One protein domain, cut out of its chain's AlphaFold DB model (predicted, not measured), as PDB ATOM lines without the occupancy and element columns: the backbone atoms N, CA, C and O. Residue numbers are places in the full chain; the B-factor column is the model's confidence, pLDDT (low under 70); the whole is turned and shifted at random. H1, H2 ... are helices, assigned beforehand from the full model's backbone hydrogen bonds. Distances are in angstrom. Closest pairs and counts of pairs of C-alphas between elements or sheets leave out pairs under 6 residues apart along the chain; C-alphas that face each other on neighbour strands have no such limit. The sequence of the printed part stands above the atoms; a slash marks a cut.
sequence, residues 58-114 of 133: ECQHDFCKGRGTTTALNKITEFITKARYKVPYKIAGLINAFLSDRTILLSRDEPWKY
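This is residues 58 to 114 of the 133 residues of the protein "Reverse transcriptase domain-containing protein" of Araneus ventricosus (UniProt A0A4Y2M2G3). Two helices, H1 and H2, make a loose V-shaped hairpin, nearest to each other around the start of H1 and the later part of H2, while residues 81 to 89 stick out as an arch across the open end. Unnamed stretches continue the two ends: residues 58 to 68 lead into H1, and residues 102 to 114 fold back beside H2. The printed part has 57 residues with two named helices, H1 then H2, and no named strand; the class is all helix, though under half of the residues, 27 of 57, are in named elements. The whole is flat, spanning 35 by 29 by 14 A, and only just loose, close to compact, with a radius of gyration of the C-alphas of 12.5 A.

H1, the longest helix, holds residues 69 to 82 and measures 20.0 A from first to last C-alpha, beginning at C-alpha 69 at (27.565, -98.128, -1.369). H2 holds residues 89 to 101, measures 17.9 A and ends at C-alpha 101 at (18.342, -97.485, 7.729).

H1 and H2 form a helical hairpin, running opposite ways at a steep tilt of 39 degrees. They touch, H2 with residues 95 to 99 alone; their closest C-alphas, those of Thr 70 and Leu 99, are 6.5 A apart. Their centres are 11.3 A apart. In both helices every O i to N i+4 pair is within hydrogen-bond range.

The two C-alphas farthest apart, those of Lys 65 and Arg 108, are 35.6 A apart. The printed part has no cut, and the link from H1 to H2, six residues, is short. The mean pLDDT of the printed part is 77.3; residues 104 to 114 are under 70.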
ATOM      1  N   GLU A  58      39.728-103.299  -6.578       82.62
ATOM      2  CA  GLU A  58      38.988-103.850  -5.445       82.62
ATOM      3  C   GLU A  58      38.245-102.769  -4.652       82.62
ATOM      4  O   GLU A  58      37.213-103.057  -4.043       82.62
ATOM      5  N   CYS A  59      38.746-101.533  -4.664       82.38
ATOM      6  CA  CYS A  59      38.126-100.382  -4.011       82.38
ATOM      7  C   CYS A  59      37.079 -99.691  -4.897       82.38
ATOM      8  O   CYS A  59      36.430 -98.748  -4.450       82.38
ATOM      9  N   GLN A  60      36.887-100.145  -6.140       83.38
ATOM     10  CA  GLN A  60      35.842 -99.634  -7.016       83.38
ATOM     11  C   GLN A  60      34.525-100.364  -6.733       83.38
ATOM     12  O   GLN A  60      34.373-101.567  -6.984       83.38
ATOM     13  N   HIS A  61      33.567 -99.617  -6.184       83.06
ATOM     14  CA  HIS A  61      32.241-100.119  -5.816       83.06
ATOM     15  C   HIS A  61      31.110 -99.527  -6.656       83.06
ATOM     16  O   HIS A  61      30.031-100.116  -6.700       83.06
ATOM     17  N   ASP A  62      31.348 -98.399  -7.324       76.88
ATOM     18  CA  ASP A  62      30.374 -97.790  -8.223       76.88
ATOM     19  C   ASP A  62      30.357 -98.510  -9.574       76.88
ATOM     20  O   ASP A  62      31.403 -98.818 -10.148       76.88
ATOM     21  N   PHE A  63      29.145 -98.759 -10.080       73.31
ATOM     22  CA  PHE A  63      28.869 -99.370 -11.389       73.31
ATOM     23  C   PHE A  63      29.489-100.763 -11.618       73.31
ATOM     24  O   PHE A  63      29.542-101.225 -12.755       73.31
ATOM     25  N   CYS A  64      29.910-101.450 -10.555       78.62
ATOM     26  CA  CYS A  64      30.368-102.839 -10.591       78.62
ATOM     27  C   CYS A  64      29.214-103.776 -10.221       78.62
ATOM     28  O   CYS A  64      28.481-103.519  -9.259       78.62
ATOM     29  N   LYS A  65      29.048-104.896 -10.933       78.88
ATOM     30  CA  LYS A  65      27.956-105.826 -10.636       78.88
ATOM     31  C   LYS A  65      28.109-106.405  -9.224       78.88
ATOM     32  O   LYS A  65      29.175-106.865  -8.828       78.88
ATOM     33  N   GLY A  66      27.032-106.360  -8.437       82.50
ATOM     34  CA  GLY A  66      27.020-106.881  -7.064       82.50
ATOM     35  C   GLY A  66      27.802-106.049  -6.039       82.50
ATOM     36  O   GLY A  66      27.850-106.431  -4.871       82.50
ATOM     37  N   ARG A  67      28.377-104.905  -6.434       83.12
ATOM     38  CA  ARG A  67      28.975-103.930  -5.517       83.12
ATOM     39  C   ARG A  67      28.156-102.641  -5.537       83.12
ATOM     40  O   ARG A  67      27.484-102.310  -6.505       83.12
ATOM     41  N   GLY A  68      28.179-101.945  -4.415       84.81
ATOM     42  CA  GLY A  68      27.511-100.663  -4.239       84.81
ATOM     43  C   GLY A  68      27.905-100.018  -2.919       84.81
ATOM     44  O   GLY A  68      28.793-100.509  -2.213       84.81
ATOM     45  N   THR A  69      27.213 -98.946  -2.541       85.50
ATOM     46  CA  THR A  69      27.565 -98.128  -1.369       85.50
ATOM     47  C   THR A  69      27.669 -98.943  -0.079       85.50
ATOM     48  O   THR A  69      28.604 -98.755   0.691       85.50
ATOM     49  N   THR A  70      26.779 -99.917   0.132       86.00
ATOM     50  CA  THR A  70      26.817-100.807   1.306       86.00
ATOM     51  C   THR A  70      28.108-101.629   1.357       86.00
ATOM     52  O   THR A  70      28.753-101.704   2.398       86.00
ATOM     53  N   THR A  71      28.537-102.200   0.226       87.50
ATOM     54  CA  THR A  71      29.789-102.977   0.164       87.50
ATOM     55  C   THR A  71      31.028-102.106   0.382       87.50
ATOM     56  O   THR A  71      31.978-102.560   1.013       87.50
ATOM     57  N   ALA A  72      31.004-100.852  -0.084       87.56
ATOM     58  CA  ALA A  72      32.085 -99.894   0.139       87.56
ATOM     59  C   ALA A  72      32.205 -99.526   1.624       87.56
ATOM     60  O   ALA A  72      33.289 -99.576   2.202       87.56
ATOM     61  N   LEU A  73      31.073 -99.216   2.262       88.75
ATOM     62  CA  LEU A  73      31.025 -98.885   3.683       88.75
ATOM     63  C   LEU A  73      31.437-100.065   4.564       88.75
ATOM     64  O   LEU A  73      32.187 -99.869   5.514       88.75
ATOM     65  N   ASN A  74      31.040-101.291   4.214       88.06
ATOM     66  CA  ASN A  74      31.502-102.485   4.921       88.06
ATOM     67  C   ASN A  74      33.028-102.636   4.846       88.06
ATOM     68  O   ASN A  74      33.658-102.863   5.878       88.06
ATOM     69  N   LYS A  75      33.642-102.422   3.671       88.06
ATOM     70  CA  LYS A  75      35.110-102.429   3.543       88.06
ATOM     71  C   LYS A  75      35.778-101.366   4.413       88.06
ATOM     72  O   LYS A  75      36.807-101.641   5.027       88.06
ATOM     73  N   ILE A  76      35.195-100.172   4.501       88.25
ATOM     74  CA  ILE A  76      35.699 -99.097   5.367       88.25
ATOM     75  C   ILE A  76      35.617 -99.508   6.844       88.25
ATOM     76  O   ILE A  76      36.596 -99.360   7.576       88.25
ATOM     77  N   THR A  77      34.491-100.069   7.285       86.94
ATOM     78  CA  THR A  77      34.314-100.558   8.663       86.94
ATOM     79  C   THR A  77      35.314-101.665   9.002       86.94
ATOM     80  O   THR A  77      35.939-101.639  10.064       86.94
ATOM     81  N   GLU A  78      35.531-102.615   8.089       87.88
ATOM     82  CA  GLU A  78      36.565-103.643   8.238       87.88
ATOM     83  C   GLU A  78      37.972-103.051   8.340       87.88
ATOM     84  O   GLU A  78      38.755-103.465   9.191       87.88
ATOM     85  N   PHE A  79      38.303-102.074   7.496       86.94
ATOM     86  CA  PHE A  79      39.603-101.413   7.531       86.94
ATOM     87  C   PHE A  79      39.841-100.712   8.877       86.94
ATOM     88  O   PHE A  79      40.879-100.908   9.508       86.94
ATOM     89  N   ILE A  80      38.853 -99.954   9.359       86.44
ATOM     90  CA  ILE A  80      38.909 -99.240  10.642       86.44
ATOM     91  C   ILE A  80      39.117-100.214  11.810       86.44
ATOM     92  O   ILE A  80      39.974 -99.985  12.668       86.44
ATOM     93  N   THR A  81      38.338-101.299  11.840       84.06
ATOM     94  CA  THR A  81      38.377-102.299  12.919       84.06
ATOM     95  C   THR A  81      39.682-103.090  12.929       84.06
ATOM     96  O   THR A  81      40.279-103.255  13.993       84.06
ATOM     97  N   LYS A  82      40.166-103.524  11.759       86.00
ATOM     98  CA  LYS A  82      41.424-104.274  11.625       86.00
ATOM     99  C   LYS A  82      42.644-103.420  11.978       86.00
ATOM    100  O   LYS A  82      43.543-103.899  12.662       86.00
ATOM    101  N   ALA A  83      42.670-102.155  11.560       80.75
ATOM    102  CA  ALA A  83      43.835-101.290  11.730       80.75
ATOM    103  C   ALA A  83      43.878-100.514  13.066       80.75
ATOM    104  O   ALA A  83      44.805 -99.739  13.297       80.75
ATOM    105  N   ARG A  84      42.906-100.729  13.972       74.88
ATOM    106  CA  ARG A  84      42.822-100.091  15.307       74.88
ATOM    107  C   ARG A  84      42.920 -98.557  15.280       74.88
ATOM    108  O   ARG A  84      43.409 -97.938  16.227       74.88
ATOM    109  N   TYR A  85      42.422 -97.919  14.223       76.81
ATOM    110  CA  TYR A  85      42.396 -96.460  14.164       76.81
ATOM    111  C   TYR A  85      41.356 -95.892  15.134       76.81
ATOM    112  O   TYR A  85      40.219 -96.362  15.206       76.81
ATOM    113  N   LYS A  86      41.723 -94.827  15.861       77.88
ATOM    114  CA  LYS A  86      40.750 -94.017  16.604       77.88
ATOM    115  C   LYS A  86      39.926 -93.212  15.607       77.88
ATOM    116  O   LYS A  86      40.345 -92.147  15.161       77.88
ATOM    117  N   VAL A  87      38.750 -93.723  15.269       80.25
ATOM    118  CA  VAL A  87      37.791 -93.002  14.435       80.25
ATOM    119  C   VAL A  87      36.884 -92.167  15.333       80.25
ATOM    120  O   VAL A  87      36.384 -92.679  16.338       80.25
ATOM    121  N   PRO A  88      36.650 -90.883  15.009       83.38
ATOM    122  CA  PRO A  88      35.661 -90.080  15.707       83.38
ATOM    123  C   PRO A  88      34.313 -90.803  15.744       83.38
ATOM    124  O   PRO A  88      33.794 -91.207  14.704       83.38
ATOM    125  N   TYR A  89      33.715 -90.919  16.931       77.75
ATOM    126  CA  TYR A  89      32.447 -91.632  17.141       77.75
ATOM    127  C   TYR A  89      31.316 -91.145  16.216       77.75
ATOM    128  O   TYR A  89      30.431 -91.917  15.865       77.75
ATOM    129  N   LYS A  90      31.375 -89.886  15.761       77.88
ATOM    130  CA  LYS A  90      30.442 -89.315  14.779       77.88
ATOM    131  C   LYS A  90      30.531 -89.982  13.404       77.88
ATOM    132  O   LYS A  90      29.502 -90.221  12.789       77.88
ATOM    133  N   ILE A  91      31.740 -90.289  12.929       81.44
ATOM    134  CA  ILE A  91      31.947 -90.958  11.634       81.44
ATOM    135  C   ILE A  91      31.473 -92.409  11.732       81.44
ATOM    136  O   ILE A  91      30.745 -92.873  10.862       81.44
ATOM    137  N   ALA A  92      31.810 -93.098  12.825       80.69
ATOM    138  CA  ALA A  92      31.319 -94.451  13.078       80.69
ATOM    139  C   ALA A  92      29.783 -94.495  13.186       80.69
ATOM    140  O   ALA A  92      29.144 -95.359  12.591       80.69
ATOM    141  N   GLY A  93      29.183 -93.527  13.887       79.06
ATOM    142  CA  GLY A  93      27.731 -93.381  13.990       79.06
ATOM    143  C   GLY A  93      27.063 -93.119  12.641       79.06
ATOM    144  O   GLY A  93      26.037 -93.722  12.349       79.06
ATOM    145  N   LEU A  94      27.670 -92.288  11.789       82.56
ATOM    146  CA  LEU A  94      27.175 -92.016  10.439       82.56
ATOM    147  C   LEU A  94      27.209 -93.263   9.549       82.56
ATOM    148  O   LEU A  94      26.228 -93.549   8.867       82.56
ATOM    149  N   ILE A  95      28.310 -94.020   9.576       83.94
ATOM    150  CA  ILE A  95      28.440 -95.267   8.810       83.94
ATOM    151  C   ILE A  95      27.392 -96.284   9.280       83.94
ATOM    152  O   ILE A  95      26.693 -96.861   8.451       83.94
ATOM    153  N   ASN A  96      27.230 -96.455  10.595       81.62
ATOM    154  CA  ASN A  96      26.240 -97.375  11.153       81.62
ATOM    155  C   ASN A  96      24.802 -96.959  10.819       81.62
ATOM    156  O   ASN A  96      24.020 -97.802  10.394       81.62
ATOM    157  N   ALA A  97      24.453 -95.676  10.943       80.75
ATOM    158  CA  ALA A  97      23.119 -95.180  10.593       80.75
ATOM    159  C   ALA A  97      22.782 -95.429   9.112       80.75
ATOM    160  O   ALA A  97      21.676 -95.869   8.782       80.75
ATOM    161  N   PHE A  98      23.758 -95.229   8.219       83.31
ATOM    162  CA  PHE A  98      23.567 -95.496   6.798       83.31
ATOM    163  C   PHE A  98      23.440 -96.995   6.501       83.31
ATOM    164  O   PHE A  98      22.640 -97.390   5.655       83.31
ATOM    165  N   LEU A  99      24.218 -97.844   7.172       83.25
ATOM    166  CA  LEU A  99      24.140 -99.292   6.981       83.25
ATOM    167  C   LEU A  99      22.828 -99.886   7.512       83.25
ATOM    168  O   LEU A  99      22.313-100.809   6.885       83.25
ATOM    169  N   SER A 100      22.282 -99.349   8.608       82.56
ATOM    170  CA  SER A 100      21.017 -99.812   9.190       82.56
ATOM    171  C   SER A 100      19.806 -99.361   8.372       82.56
ATOM    172  O   SER A 100      19.101-100.194   7.811       82.56
ATOM    173  N   ASP A 101      19.603 -98.046   8.243       79.62
ATOM    174  CA  ASP A 101      18.342 -97.485   7.729       79.62
ATOM    175  C   ASP A 101      18.535 -96.640   6.462       79.62
ATOM    176  O   ASP A 101      17.622 -95.942   6.018       79.62
ATOM    177  N   ARG A 102      19.739 -96.654   5.871       74.00
ATOM    178  CA  ARG A 102      20.149 -95.735   4.789       74.00
ATOM    179  C   ARG A 102      19.934 -94.258   5.125       74.00
ATOM    180  O   ARG A 102      19.756 -93.434   4.227       74.00
ATOM    181  N   THR A 103      19.976 -93.909   6.407       72.75
ATOM    182  CA  THR A 103      19.859 -92.530   6.877       72.75
ATOM    183  C   THR A 103      21.233 -91.953   7.195       72.75
ATOM    184  O   THR A 103      22.167 -92.660   7.568       72.75
ATOM    185  N   ILE A 104      21.374 -90.640   7.032       67.69
ATOM    186  CA  ILE A 104      22.567 -89.904   7.453       67.69
ATOM    187  C   ILE A 104      22.122 -88.986   8.589       67.69
ATOM    188  O   ILE A 104      21.525 -87.938   8.349       67.69
ATOM    189  N   LEU A 105      22.360 -89.401   9.834       62.44
ATOM    190  CA  LEU A 105      22.025 -88.604  11.015       62.44
ATOM    191  C   LEU A 105      23.169 -87.637  11.332       62.44
ATOM    192  O   LEU A 105      24.285 -88.047  11.658       62.44
ATOM    193  N   LEU A 106      22.895 -86.334  11.254       60.50
ATOM    194  CA  LEU A 106      23.858 -85.285  11.591       60.50
ATOM    195  C   LEU A 106      23.577 -84.729  12.988       60.50
ATOM    196  O   LEU A 106      22.908 -83.719  13.130       60.50
ATOM    197  N   SER A 107      24.145 -85.341  14.031       55.69
ATOM    198  CA  SER A 107      24.292 -84.815  15.411       55.69
ATOM    199  C   SER A 107      23.075 -84.204  16.145       55.69
ATOM    200  O   SER A 107      23.241 -83.781  17.285       55.69
ATOM    201  N   ARG A 108      21.881 -84.139  15.548       53.75
ATOM    202  CA  ARG A 108      20.674 -83.501  16.101       53.75
ATOM    203  C   ARG A 108      19.385 -84.274  15.791       53.75
ATOM    204  O   ARG A 108      18.337 -83.656  15.712       53.75
ATOM    205  N   ASP A 109      19.465 -85.583  15.547       56.19
ATOM    206  CA  ASP A 109      18.317 -86.439  15.171       56.19
ATOM    207  C   ASP A 109      17.530 -85.989  13.924       56.19
ATOM    208  O   ASP A 109      16.553 -86.623  13.538       56.19
ATOM    209  N   GLU A 110      18.002 -84.953  13.227       59.31
ATOM    210  CA  GLU A 110      17.470 -84.532  11.942       59.31
ATOM    211  C   GLU A 110      18.068 -85.414  10.833       59.31
ATOM    212  O   GLU A 110      19.293 -85.402  10.620       59.31
ATOM    213  N   PRO A 111      17.240 -86.190  10.111       57.16
ATOM    214  CA  PRO A 111      17.701 -86.988   8.990       57.16
ATOM    215  C   PRO A 111      18.133 -86.055   7.864       57.16
ATOM    216  O   PRO A 111      17.331 -85.320   7.281       57.16
ATOM    217  N   TRP A 112      19.414 -86.100   7.511       54.38
ATOM    218  CA  TRP A 112      19.878 -85.375   6.345       54.38
ATOM    219  C   TRP A 112      19.423 -86.104   5.081       54.38
ATOM    220  O   TRP A 112      19.874 -87.210   4.772       54.38
ATOM    221  N   LYS A 113      18.500 -85.480   4.343       51.62
ATOM    222  CA  LYS A 113      18.066 -85.954   3.028       51.62
ATOM    223  C   LYS A 113      19.148 -85.634   2.001       51.62
ATOM    224  O   LYS A 113      19.416 -84.473   1.692       51.62
ATOM    225  N   TYR A 114      19.777 -86.681   1.477       47.06
ATOM    226  CA  TYR A 114      20.756 -86.581   0.402       47.06
ATOM    227  C   TYR A 114      20.088 -86.044  -0.878       47.06
ATOM    228  O   TYR A 114      19.392 -86.770  -1.577       47.06
TER     229      TYR A 114